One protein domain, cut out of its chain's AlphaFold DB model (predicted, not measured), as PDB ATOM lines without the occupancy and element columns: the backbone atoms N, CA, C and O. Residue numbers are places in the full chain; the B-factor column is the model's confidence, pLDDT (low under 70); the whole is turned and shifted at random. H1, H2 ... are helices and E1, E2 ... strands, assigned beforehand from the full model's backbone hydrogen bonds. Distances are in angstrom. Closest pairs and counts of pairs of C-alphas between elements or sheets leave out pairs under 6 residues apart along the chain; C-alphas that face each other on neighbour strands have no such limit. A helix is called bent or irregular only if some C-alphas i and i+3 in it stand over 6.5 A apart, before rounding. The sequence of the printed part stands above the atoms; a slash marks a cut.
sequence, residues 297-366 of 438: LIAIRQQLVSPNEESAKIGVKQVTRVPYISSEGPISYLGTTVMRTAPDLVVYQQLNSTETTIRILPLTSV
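AT A GLANCE: This is residues 297 to 366 of the 438 residues of the protein "Helicase C-terminal domain-containing protein" of Lucilia cuprina (UniProt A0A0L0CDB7). What shape do these atoms make? They form a small closed barrel of five strands, with the long, bent hairpin of E4 and E5 making one part of its wall and the short E1, E2 and E3 the rest; the short helix H1 packs on it at E3, and a long loop, residues 302 to 315, swings wide of the barrel between E1 and H1. What are the counts and the order? The printed part has 70 residues with one named helix and five named strands, along the chain E1, H1, E2, E3, E4, E5; round the ring run E1, E2, E3, E5, E4 and back to E1, mixed, and the class is mostly strand. How large is it? It is compact and rounded, with a radius of gyration of the C-alphas of 11.1 A and spans of 29 by 28 by 23 A.

IN THESE COORDINATES: Where are the strands? E4 is residues 345 to 353, 20.1 A from first to last C-alpha, and E5 is residues 358 to 366, 20.8 A, ending at C-alpha 366 at (-41.447, -33.518, -57.256). E1 is residues 298 to 301, 10.1 A, beginning at C-alpha 298 at (-46.941, -30.865, -50.664); E2 is residues 323 to 326, 9.5 A, and E3 residues 331 to 334, 10.5 A. Where is the helix? H1 is residues 316 to 321, 9.9 A, from C-alpha 316 at (-35.570, -48.500, -47.067), and it is irregular: C-alphas 317 and 320 are 7.1 A apart.

HOW THE PARTS SIT: How does the ring close? E4 and E5, a hairpin, are antiparallel, with N 359 and O 352 at 2.7 A, within hydrogen-bond range; E4 bends by 84 degrees at residue 349 and E5 by 76 degrees at residue 363. E4 is antiparallel to E1, with N 299 and O 346 at 2.8 A, and E1 is antiparallel to E2, with N 325 and O 300 at 2.8 A. The hairpin E2 and E3 is antiparallel, with N 324 and O 332 at 2.8 A, and E3 is parallel to E5, with N 360 and O 333 at 2.8 A. Where does H1 stand? It is on the barrel, and its closest C-alphas to E3 are those of Thr 320 and Leu 334, 4.7 A apart. In H1, 0 of 2 O i to N i+4 pairs and 2 of 3 O i to N i+3 pairs are within hydrogen-bond range.

THE WHOLE: How far does it reach? The two C-alphas farthest apart, those of Glu 309 and Gln 349, are 30.8 A apart, and the printed part has no cut. Which links are long? The link from E1 to H1, 14 residues, is long. Where is confidence low? The mean pLDDT of the printed part is 81.8, and residues 307 to 317, 328 to 329 and 337 are under 70.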
ATOM      1  N   LEU A 297     -50.952 -29.664 -51.907       92.69
ATOM      2  CA  LEU A 297     -50.752 -30.794 -50.991       92.69
ATOM      3  C   LEU A 297     -49.332 -31.356 -51.115       92.69
ATOM      4  O   LEU A 297     -49.097 -32.457 -51.623       92.69
ATOM      5  N   ILE A 298     -48.377 -30.566 -50.621       92.75
ATOM      6  CA  ILE A 298     -46.941 -30.865 -50.664       92.75
ATOM      7  C   ILE A 298     -46.381 -30.982 -49.254       92.75
ATOM      8  O   ILE A 298     -46.707 -30.196 -48.366       92.75
ATOM      9  N   ALA A 299     -45.533 -31.985 -49.045       92.25
ATOM     10  CA  ALA A 299     -44.783 -32.174 -47.819       92.25
ATOM     11  C   ALA A 299     -43.281 -32.081 -48.105       92.25
ATOM     12  O   ALA A 299     -42.781 -32.748 -49.013       92.25
ATOM     13  N   ILE A 300     -42.569 -31.272 -47.323       91.75
ATOM     14  CA  ILE A 300     -41.114 -31.109 -47.401       91.75
ATOM     15  C   ILE A 300     -40.442 -31.887 -46.280       91.75
ATOM     16  O   ILE A 300     -40.940 -31.920 -45.154       91.75
ATOM     17  N   ARG A 301     -39.310 -32.533 -46.560       90.50
ATOM     18  CA  ARG A 301     -38.533 -33.201 -45.514       90.50
ATOM     19  C   ARG A 301     -38.115 -32.190 -44.448       90.50
ATOM     20  O   ARG A 301     -37.517 -31.167 -44.771       90.50
ATOM     21  N   GLN A 302     -38.360 -32.508 -43.175       87.06
ATOM     22  CA  GLN A 302     -38.103 -31.589 -42.059       87.06
ATOM     23  C   GLN A 302     -36.653 -31.080 -42.033       87.06
ATOM     24  O   GLN A 302     -36.426 -29.901 -41.786       87.06
ATOM     25  N   GLN A 303     -35.685 -31.942 -42.354       84.19
ATOM     26  CA  GLN A 303     -34.252 -31.613 -42.370       84.19
ATOM     27  C   GLN A 303     -33.886 -30.453 -43.307       84.19
ATOM     28  O   GLN A 303     -32.901 -29.769 -43.062       84.19
ATOM     29  N   LEU A 304     -34.663 -30.223 -44.370       84.81
ATOM     30  CA  LEU A 304     -34.405 -29.141 -45.326       84.81
ATOM     31  C   LEU A 304     -34.874 -27.776 -44.814       84.81
ATOM     32  O   LEU A 304     -34.464 -26.754 -45.349       84.81
ATOM     33  N   VAL A 305     -35.733 -27.765 -43.794       81.19
ATOM     34  CA  VAL A 305     -36.275 -26.540 -43.192       81.19
ATOM     35  C   VAL A 305     -35.663 -26.280 -41.817       81.19
ATOM     36  O   VAL A 305     -35.407 -25.139 -41.444       81.19
ATOM     37  N   SER A 306     -35.415 -27.338 -41.050       77.19
ATOM     38  CA  SER A 306     -34.817 -27.287 -39.717       77.19
ATOM     39  C   SER A 306     -33.744 -28.375 -39.618       77.19
ATOM     40  O   SER A 306     -34.043 -29.497 -39.194       77.19
ATOM     41  N   PRO A 307     -32.514 -28.093 -40.079       68.69
ATOM     42  CA  PRO A 307     -31.425 -29.056 -40.021       68.69
ATOM     43  C   PRO A 307     -30.983 -29.259 -38.561       68.69
ATOM     44  O   PRO A 307     -30.354 -28.384 -37.977       68.69
ATOM     45  N   ASN A 308     -31.312 -30.415 -37.974       60.12
ATOM     46  CA  ASN A 308     -30.657 -30.917 -36.758       60.12
ATOM     47  C   ASN A 308     -29.419 -31.754 -37.146       60.12
ATOM     48  O   ASN A 308     -29.411 -32.382 -38.206       60.12
ATOM     49  N   GLU A 309     -28.398 -31.787 -36.283       47.78
ATOM     50  CA  GLU A 309     -27.034 -32.275 -36.579       47.78
ATOM     51  C   GLU A 309     -26.887 -33.779 -36.917       47.78
ATOM     52  O   GLU A 309     -25.851 -34.183 -37.439       47.78
ATOM     53  N   GLU A 310     -27.901 -34.629 -36.729       51.31
ATOM     54  CA  GLU A 310     -27.792 -36.070 -37.023       51.31
ATOM     55  C   GLU A 310     -28.455 -36.464 -38.353       51.31
ATOM     56  O   GLU A 310     -29.650 -36.761 -38.441       51.31
ATOM     57  N   SER A 311     -27.653 -36.515 -39.418       49.81
ATOM     58  CA  SER A 311     -28.066 -37.011 -40.738       49.81
ATOM     59  C   SER A 311     -27.505 -38.410 -41.003       49.81
ATOM     60  O   SER A 311     -26.467 -38.576 -41.641       49.81
ATOM     61  N   ALA A 312     -28.199 -39.445 -40.527       48.50
ATOM     62  CA  ALA A 312     -27.901 -40.824 -40.910       48.50
ATOM     63  C   ALA A 312     -28.374 -41.116 -42.348       48.50
ATOM     64  O   ALA A 312     -29.423 -40.640 -42.787       48.50
ATOM     65  N   LYS A 313     -27.633 -41.957 -43.081       54.81
ATOM     66  CA  LYS A 313     -28.095 -42.552 -44.348       54.81
ATOM     67  C   LYS A 313     -29.373 -43.361 -44.079       54.81
ATOM     68  O   LYS A 313     -29.324 -44.379 -43.395       54.81
ATOM     69  N   ILE A 314     -30.511 -42.917 -44.613       59.78
ATOM     70  CA  ILE A 314     -31.816 -43.556 -44.387       59.78
ATOM     71  C   ILE A 314     -31.939 -44.805 -45.271       59.78
ATOM     72  O   ILE A 314     -32.010 -44.706 -46.496       59.78
ATOM     73  N   GLY A 315     -31.992 -45.990 -44.658       59.72
ATOM     74  CA  GLY A 315     -32.311 -47.238 -45.363       59.72
ATOM     75  C   GLY A 315     -33.809 -47.382 -45.679       59.72
ATOM     76  O   GLY A 315     -34.647 -46.748 -45.042       59.72
ATOM     77  N   VAL A 316     -34.175 -48.281 -46.604       59.06
ATOM     78  CA  VAL A 316     -35.570 -48.500 -47.067       59.06
ATOM     79  C   VAL A 316     -36.557 -48.744 -45.910       59.06
ATOM     80  O   VAL A 316     -37.638 -48.164 -45.877       59.06
ATOM     81  N   LYS A 317     -36.169 -49.534 -44.894       62.66
ATOM     82  CA  LYS A 317     -36.997 -49.809 -43.696       62.66
ATOM     83  C   LYS A 317     -37.210 -48.586 -42.789       62.66
ATOM     84  O   LYS A 317     -38.050 -48.628 -41.894       62.66
ATOM     85  N   GLN A 318     -36.443 -47.519 -42.992       74.19
ATOM     86  CA  GLN A 318     -36.507 -46.281 -42.219       74.19
ATOM     87  C   GLN A 318     -37.188 -45.138 -42.981       74.19
ATOM     88  O   GLN A 318     -37.456 -44.103 -42.379       74.19
ATOM     89  N   VAL A 319     -37.543 -45.314 -44.263       81.75
ATOM     90  CA  VAL A 319     -38.196 -44.267 -45.075       81.75
ATOM     91  C   VAL A 319     -39.522 -43.804 -44.452       81.75
ATOM     92  O   VAL A 319     -39.805 -42.611 -44.405       81.75
ATOM     93  N   THR A 320     -40.287 -44.719 -43.851       84.31
ATOM     94  CA  THR A 320     -41.536 -44.424 -43.119       84.31
ATOM     95  C   THR A 320     -41.327 -43.778 -41.745       84.31
ATOM     96  O   THR A 320     -42.301 -43.513 -41.037       84.31
ATOM     97  N   ARG A 321     -40.072 -43.551 -41.338       86.31
ATOM     98  CA  ARG A 321     -39.680 -42.842 -40.110       86.31
ATOM     99  C   ARG A 321     -39.078 -41.467 -40.394       86.31
ATOM    100  O   ARG A 321     -38.801 -40.735 -39.453       86.31
ATOM    101  N   VAL A 322     -38.897 -41.107 -41.665       87.25
ATOM    102  CA  VAL A 322     -38.405 -39.782 -42.048       87.25
ATOM    103  C   VAL A 322     -39.512 -38.756 -41.822       87.25
ATOM    104  O   VAL A 322     -40.601 -38.932 -42.377       87.25
ATOM    105  N   PRO A 323     -39.265 -37.708 -41.021       90.25
ATOM    106  CA  PRO A 323     -40.264 -36.687 -40.769       90.25
ATOM    107  C   PRO A 323     -40.364 -35.704 -41.941       90.25
ATOM    108  O   PRO A 323     -39.364 -35.202 -42.465       90.25
ATOM    109  N   TYR A 324     -41.600 -35.396 -42.314       91.12
ATOM    110  CA  TYR A 324     -41.954 -34.354 -43.267       91.12
ATOM    111  C   TYR A 324     -42.846 -33.319 -42.594       91.12
ATOM    112  O   TYR A 324     -43.668 -33.654 -41.743       91.12
ATOM    113  N   ILE A 325     -42.728 -32.071 -43.025       88.88
ATOM    114  CA  ILE A 325     -43.660 -30.999 -42.698       88.88
ATOM    115  C   ILE A 325     -44.645 -30.900 -43.861       88.88
ATOM    116  O   ILE A 325     -44.257 -30.614 -44.994       88.88
ATOM    117  N   SER A 326     -45.912 -31.207 -43.591       85.25
ATOM    118  CA  SER A 326     -46.982 -31.159 -44.593       85.25
ATOM    119  C   SER A 326     -47.533 -29.741 -44.786       85.25
ATOM    120  O   SER A 326     -47.373 -28.877 -43.921       85.25
ATOM    121  N   SER A 327     -48.251 -29.523 -45.893       72.88
ATOM    122  CA  SER A 327     -48.967 -28.269 -46.195       72.88
ATOM    123  C   SER A 327     -50.037 -27.866 -45.167       72.88
ATOM    124  O   SER A 327     -50.680 -26.839 -45.297       72.88
ATOM    125  N   GLU A 328     -50.256 -28.663 -44.128       68.94
ATOM    126  CA  GLU A 328     -51.223 -28.365 -43.071       68.94
ATOM    127  C   GLU A 328     -50.531 -28.140 -41.712       68.94
ATOM    128  O   GLU A 328     -51.186 -27.929 -40.693       68.94
ATOM    129  N   GLY A 329     -49.190 -28.183 -41.673       66.88
ATOM    130  CA  GLY A 329     -48.376 -27.881 -40.495       66.88
ATOM    131  C   GLY A 329     -47.913 -29.053 -39.609       66.88
ATOM    132  O   GLY A 329     -46.882 -28.881 -38.957       66.88
ATOM    133  N   PRO A 330     -48.553 -30.243 -39.539       77.75
ATOM    134  CA  PRO A 330     -48.062 -31.292 -38.655       77.75
ATOM    135  C   PRO A 330     -46.873 -32.055 -39.245       77.75
ATOM    136  O   PRO A 330     -46.829 -32.347 -40.451       77.75
ATOM    137  N   ILE A 331     -45.973 -32.484 -38.351       85.00
ATOM    138  CA  ILE A 331     -44.974 -33.510 -38.657       85.00
ATOM    139  C   ILE A 331     -45.710 -34.791 -39.037       85.00
ATOM    140  O   ILE A 331     -46.562 -35.300 -38.304       85.00
ATOM    141  N   SER A 332     -45.377 -35.295 -40.213       88.81
ATOM    142  CA  SER A 332     -46.046 -36.416 -40.850       88.81
ATOM    143  C   SER A 332     -45.012 -37.370 -41.438       88.81
ATOM    144  O   SER A 332     -43.910 -36.971 -41.808       88.81
ATOM    145  N   TYR A 333     -45.375 -38.642 -41.540       90.56
ATOM    146  CA  TYR A 333     -44.489 -39.706 -42.002       90.56
ATOM    147  C   TYR A 333     -45.117 -40.440 -43.175       90.56
ATOM    148  O   TYR A 333     -46.337 -40.572 -43.231       90.56
ATOM    149  N   LEU A 334     -44.314 -40.982 -44.087       89.00
ATOM    150  CA  LEU A 334     -44.852 -41.796 -45.177       89.00
ATOM    151  C   LEU A 334     -45.646 -42.992 -44.619       89.00
ATOM    152  O   LEU A 334     -45.214 -43.679 -43.685       89.00
ATOM    153  N   GLY A 335     -46.856 -43.180 -45.150       83.62
ATOM    154  CA  GLY A 335     -47.780 -44.252 -44.778       83.62
ATOM    155  C   GLY A 335     -47.569 -45.550 -45.550       83.62
ATOM    156  O   GLY A 335     -48.175 -46.560 -45.205       83.62
ATOM    157  N   THR A 336     -46.714 -45.532 -46.570       78.50
ATOM    158  CA  THR A 336     -46.421 -46.671 -47.441       78.50
ATOM    159  C   THR A 336     -44.911 -46.892 -47.518       78.50
ATOM    160  O   THR A 336     -44.116 -45.974 -47.313       78.50
ATOM    161  N   THR A 337     -44.509 -48.127 -47.814       69.00
ATOM    162  CA  THR A 337     -43.115 -48.487 -48.129       69.00
ATOM    163  C   THR A 337     -42.862 -48.557 -49.634       69.00
ATOM    164  O   THR A 337     -41.803 -49.014 -50.057       69.00
ATOM    165  N   VAL A 338     -43.841 -48.139 -50.443       77.38
ATOM    166  CA  VAL A 338     -43.738 -48.121 -51.906       77.38
ATOM    167  C   VAL A 338     -42.652 -47.148 -52.331       77.38
ATOM    168  O   VAL A 338     -41.784 -47.508 -53.125       77.38
ATOM    169  N   MET A 339     -42.613 -45.959 -51.728       80.31
ATOM    170  CA  MET A 339     -41.448 -45.090 -51.836       80.31
ATOM    171  C   MET A 339     -40.247 -45.743 -51.139       80.31
ATOM    172  O   MET A 339     -40.177 -45.803 -49.913       80.31
ATOM    173  N   ARG A 340     -39.282 -46.236 -51.927       77.62
ATOM    174  CA  ARG A 340     -38.071 -46.911 -51.409       77.62
ATOM    175  C   ARG A 340     -36.986 -45.934 -50.975       77.62
ATOM    176  O   ARG A 340     -36.031 -46.317 -50.305       77.62
ATOM    177  N   THR A 341     -37.135 -44.676 -51.358       82.94
ATOM    178  CA  THR A 341     -36.279 -43.568 -50.943       82.94
ATOM    179  C   THR A 341     -37.149 -42.499 -50.313       82.94
ATOM    180  O   THR A 341     -38.286 -42.314 -50.741       82.94
ATOM    181  N   ALA A 342     -36.608 -41.742 -49.366       86.19
ATOM    182  CA  ALA A 342     -37.210 -40.479 -48.978       86.19
ATOM    183  C   ALA A 342     -36.863 -39.435 -50.056       86.19
ATOM    184  O   ALA A 342     -35.672 -39.196 -50.260       86.19
ATOM    185  N   PRO A 343     -37.826 -38.853 -50.794       90.62
ATOM    186  CA  PRO A 343     -37.580 -37.674 -51.625       90.62
ATOM    187  C   PRO A 343     -37.591 -36.393 -50.775       90.62
ATOM    188  O   PRO A 343     -37.963 -36.407 -49.603       90.62
ATOM    189  N   ASP A 344     -37.116 -35.285 -51.327       91.62
ATOM    190  CA  ASP A 344     -37.084 -34.004 -50.606       91.62
ATOM    191  C   ASP A 344     -38.480 -33.389 -50.484       91.62
ATOM    192  O   ASP A 344     -38.849 -32.882 -49.423       91.62
ATOM    193  N   LEU A 345     -39.269 -33.505 -51.557       93.81
ATOM    194  CA  LEU A 345     -40.665 -33.096 -51.623       93.81
ATOM    195  C   LEU A 345     -41.548 -34.272 -52.042       93.81
ATOM    196  O   LEU A 345     -41.232 -35.011 -52.981       93.81
ATOM    197  N   VAL A 346     -42.686 -34.399 -51.367       94.44
ATOM    198  CA  VAL A 346     -43.714 -35.408 -51.628       94.44
ATOM    199  C   VAL A 346     -45.028 -34.701 -51.916       94.44
ATOM    200  O   VAL A 346     -45.531 -33.959 -51.077       94.44
ATOM    201  N   VAL A 347     -45.610 -34.981 -53.076       95.31
ATOM    202  CA  VAL A 347     -47.011 -34.682 -53.370       95.31
ATOM    203  C   VAL A 347     -47.860 -35.782 -52.747       95.31
ATOM    204  O   VAL A 347     -47.555 -36.967 -52.925       95.31
ATOM    205  N   TYR A 348     -48.916 -35.423 -52.022       94.25
ATOM    206  CA  TYR A 348     -49.747 -36.389 -51.308       94.25
ATOM    207  C   TYR A 348     -51.242 -36.180 -51.530       94.25
ATOM    208  O   TYR A 348     -51.700 -35.096 -51.874       94.25
ATOM    209  N   GLN A 349     -52.015 -37.246 -51.324       91.94
ATOM    210  CA  GLN A 349     -53.466 -37.218 -51.507       91.94
ATOM    211  C   GLN A 349     -54.195 -36.750 -50.250       91.94
ATOM    212  O   GLN A 349     -55.135 -35.967 -50.329       91.94
ATOM    213  N   GLN A 350     -53.794 -37.280 -49.095       89.56
ATOM    214  CA  GLN A 350     -54.411 -36.990 -47.803       89.56
ATOM    215  C   GLN A 350     -53.474 -37.352 -46.649       89.56
ATOM    216  O   GLN A 350     -52.537 -38.141 -46.810       89.56
ATOM    217  N   LEU A 351     -53.772 -36.803 -45.474       91.12
ATOM    218  CA  LEU A 351     -53.124 -37.142 -44.212       91.12
ATOM    219  C   LEU A 351     -54.060 -38.023 -43.384       91.12
ATOM    220  O   LEU A 351     -55.229 -37.694 -43.213       91.12
ATOM    221  N   ASN A 352     -53.540 -39.120 -42.844       90.25
ATOM    222  CA  ASN A 352     -54.274 -40.052 -41.999       90.25
ATOM    223  C   ASN A 352     -53.661 -40.091 -40.598       90.25
ATOM    224  O   ASN A 352     -52.502 -40.462 -40.433       90.25
ATOM    225  N   SER A 353     -54.429 -39.764 -39.566       89.56
ATOM    226  CA  SER A 353     -54.002 -39.940 -38.180       89.56
ATOM    227  C   SER A 353     -54.185 -41.393 -37.751       89.56
ATOM    228  O   SER A 353     -55.279 -41.961 -37.792       89.56
ATOM    229  N   THR A 354     -53.083 -41.966 -37.280       84.31
ATOM    230  CA  THR A 354     -53.075 -43.112 -36.362       84.31
ATOM    231  C   THR A 354     -53.160 -42.601 -34.919       84.31
ATOM    232  O   THR A 354     -53.248 -41.393 -34.697       84.31
ATOM    233  N   GLU A 355     -53.142 -43.489 -33.924       78.75
ATOM    234  CA  GLU A 355     -53.180 -43.085 -32.511       78.75
ATOM    235  C   GLU A 355     -52.031 -42.144 -32.123       78.75
ATOM    236  O   GLU A 355     -52.256 -41.212 -31.359       78.75
ATOM    237  N   THR A 356     -50.839 -42.342 -32.696       82.06
ATOM    238  CA  THR A 356     -49.611 -41.635 -32.291       82.06
ATOM    239  C   THR A 356     -48.932 -40.853 -33.413       82.06
ATOM    240  O   THR A 356     -48.118 -39.977 -33.141       82.06
ATOM    241  N   THR A 357     -49.230 -41.158 -34.680       88.25
ATOM    242  CA  THR A 357     -48.526 -40.569 -35.834       88.25
ATOM    243  C   THR A 357     -49.479 -40.143 -36.939       88.25
ATOM    244  O   THR A 357     -50.498 -40.795 -37.184       88.25
ATOM    245  N   ILE A 358     -49.121 -39.078 -37.650       91.00
ATOM    246  CA  ILE A 358     -49.802 -38.671 -38.879       91.00
ATOM    247  C   ILE A 358     -49.076 -39.311 -40.061       91.00
ATOM    248  O   ILE A 358     -47.854 -39.233 -40.186       91.00
ATOM    249  N   ARG A 359     -49.842 -39.999 -40.905       91.94
ATOM    250  CA  ARG A 359     -49.368 -40.763 -42.053       91.94
ATOM    251  C   ARG A 359     -49.793 -40.091 -43.345       91.94
ATOM    252  O   ARG A 359     -50.979 -39.909 -43.599       91.94
ATOM    253  N   ILE A 360     -48.814 -39.749 -44.164       91.94
ATOM    254  CA  ILE A 360     -48.998 -39.242 -45.516       91.94
ATOM    255  C   ILE A 360     -49.416 -40.417 -46.397       91.94
ATOM    256  O   ILE A 360     -48.756 -41.457 -46.367       91.94
ATOM    257  N   LEU A 361     -50.482 -40.261 -47.182       91.31
ATOM    258  CA  LEU A 361     -50.739 -41.118 -48.338       91.31
ATOM    259  C   LEU A 361     -50.062 -40.474 -49.556       91.31
ATOM    260  O   LEU A 361     -50.626 -39.526 -50.117       91.31
ATOM    261  N   PRO A 362     -48.835 -40.889 -49.910       93.00
ATOM    262  CA  PRO A 362     -48.063 -40.183 -50.911       93.00
ATOM    263  C   PRO A 362     -48.551 -40.546 -52.317       93.00
ATOM    264  O   PRO A 362     -49.093 -41.624 -52.547       93.00
ATOM    265  N   LEU A 363     -48.357 -39.629 -53.260       94.00
ATOM    266  CA  LEU A 363     -48.677 -39.835 -54.668       94.00
ATOM    267  C   LEU A 363     -47.395 -39.941 -55.489       94.00
ATOM    268  O   LEU A 363     -47.140 -40.959 -56.129       94.00
ATOM    269  N   THR A 364     -46.569 -38.896 -55.461       95.31
ATOM    270  CA  THR A 364     -45.332 -38.837 -56.242       95.31
ATOM    271  C   THR A 364     -44.332 -37.841 -55.659       95.31
ATOM    272  O   THR A 364     -44.715 -36.942 -54.913       95.31
ATOM    273  N   SER A 365     -43.051 -37.991 -55.990       94.62
ATOM    274  CA  SER A 365     -42.037 -36.971 -55.731       94.62
ATOM    275  C   SER A 365     -42.047 -35.873 -56.791       94.62
ATOM    276  O   SER A 365     -42.344 -36.107 -57.966       94.62
ATOM    277  N   VAL A 366     -41.661 -34.669 -56.374       94.81
ATOM    278  CA  VAL A 366     -41.447 -33.518 -57.256       94.81
ATOM    279  C   VAL A 366     -40.123 -32.854 -56.892       94.81
ATOM    280  O   VAL A 366     -39.730 -32.840 -55.727       94.81
TER     281      VAL A 366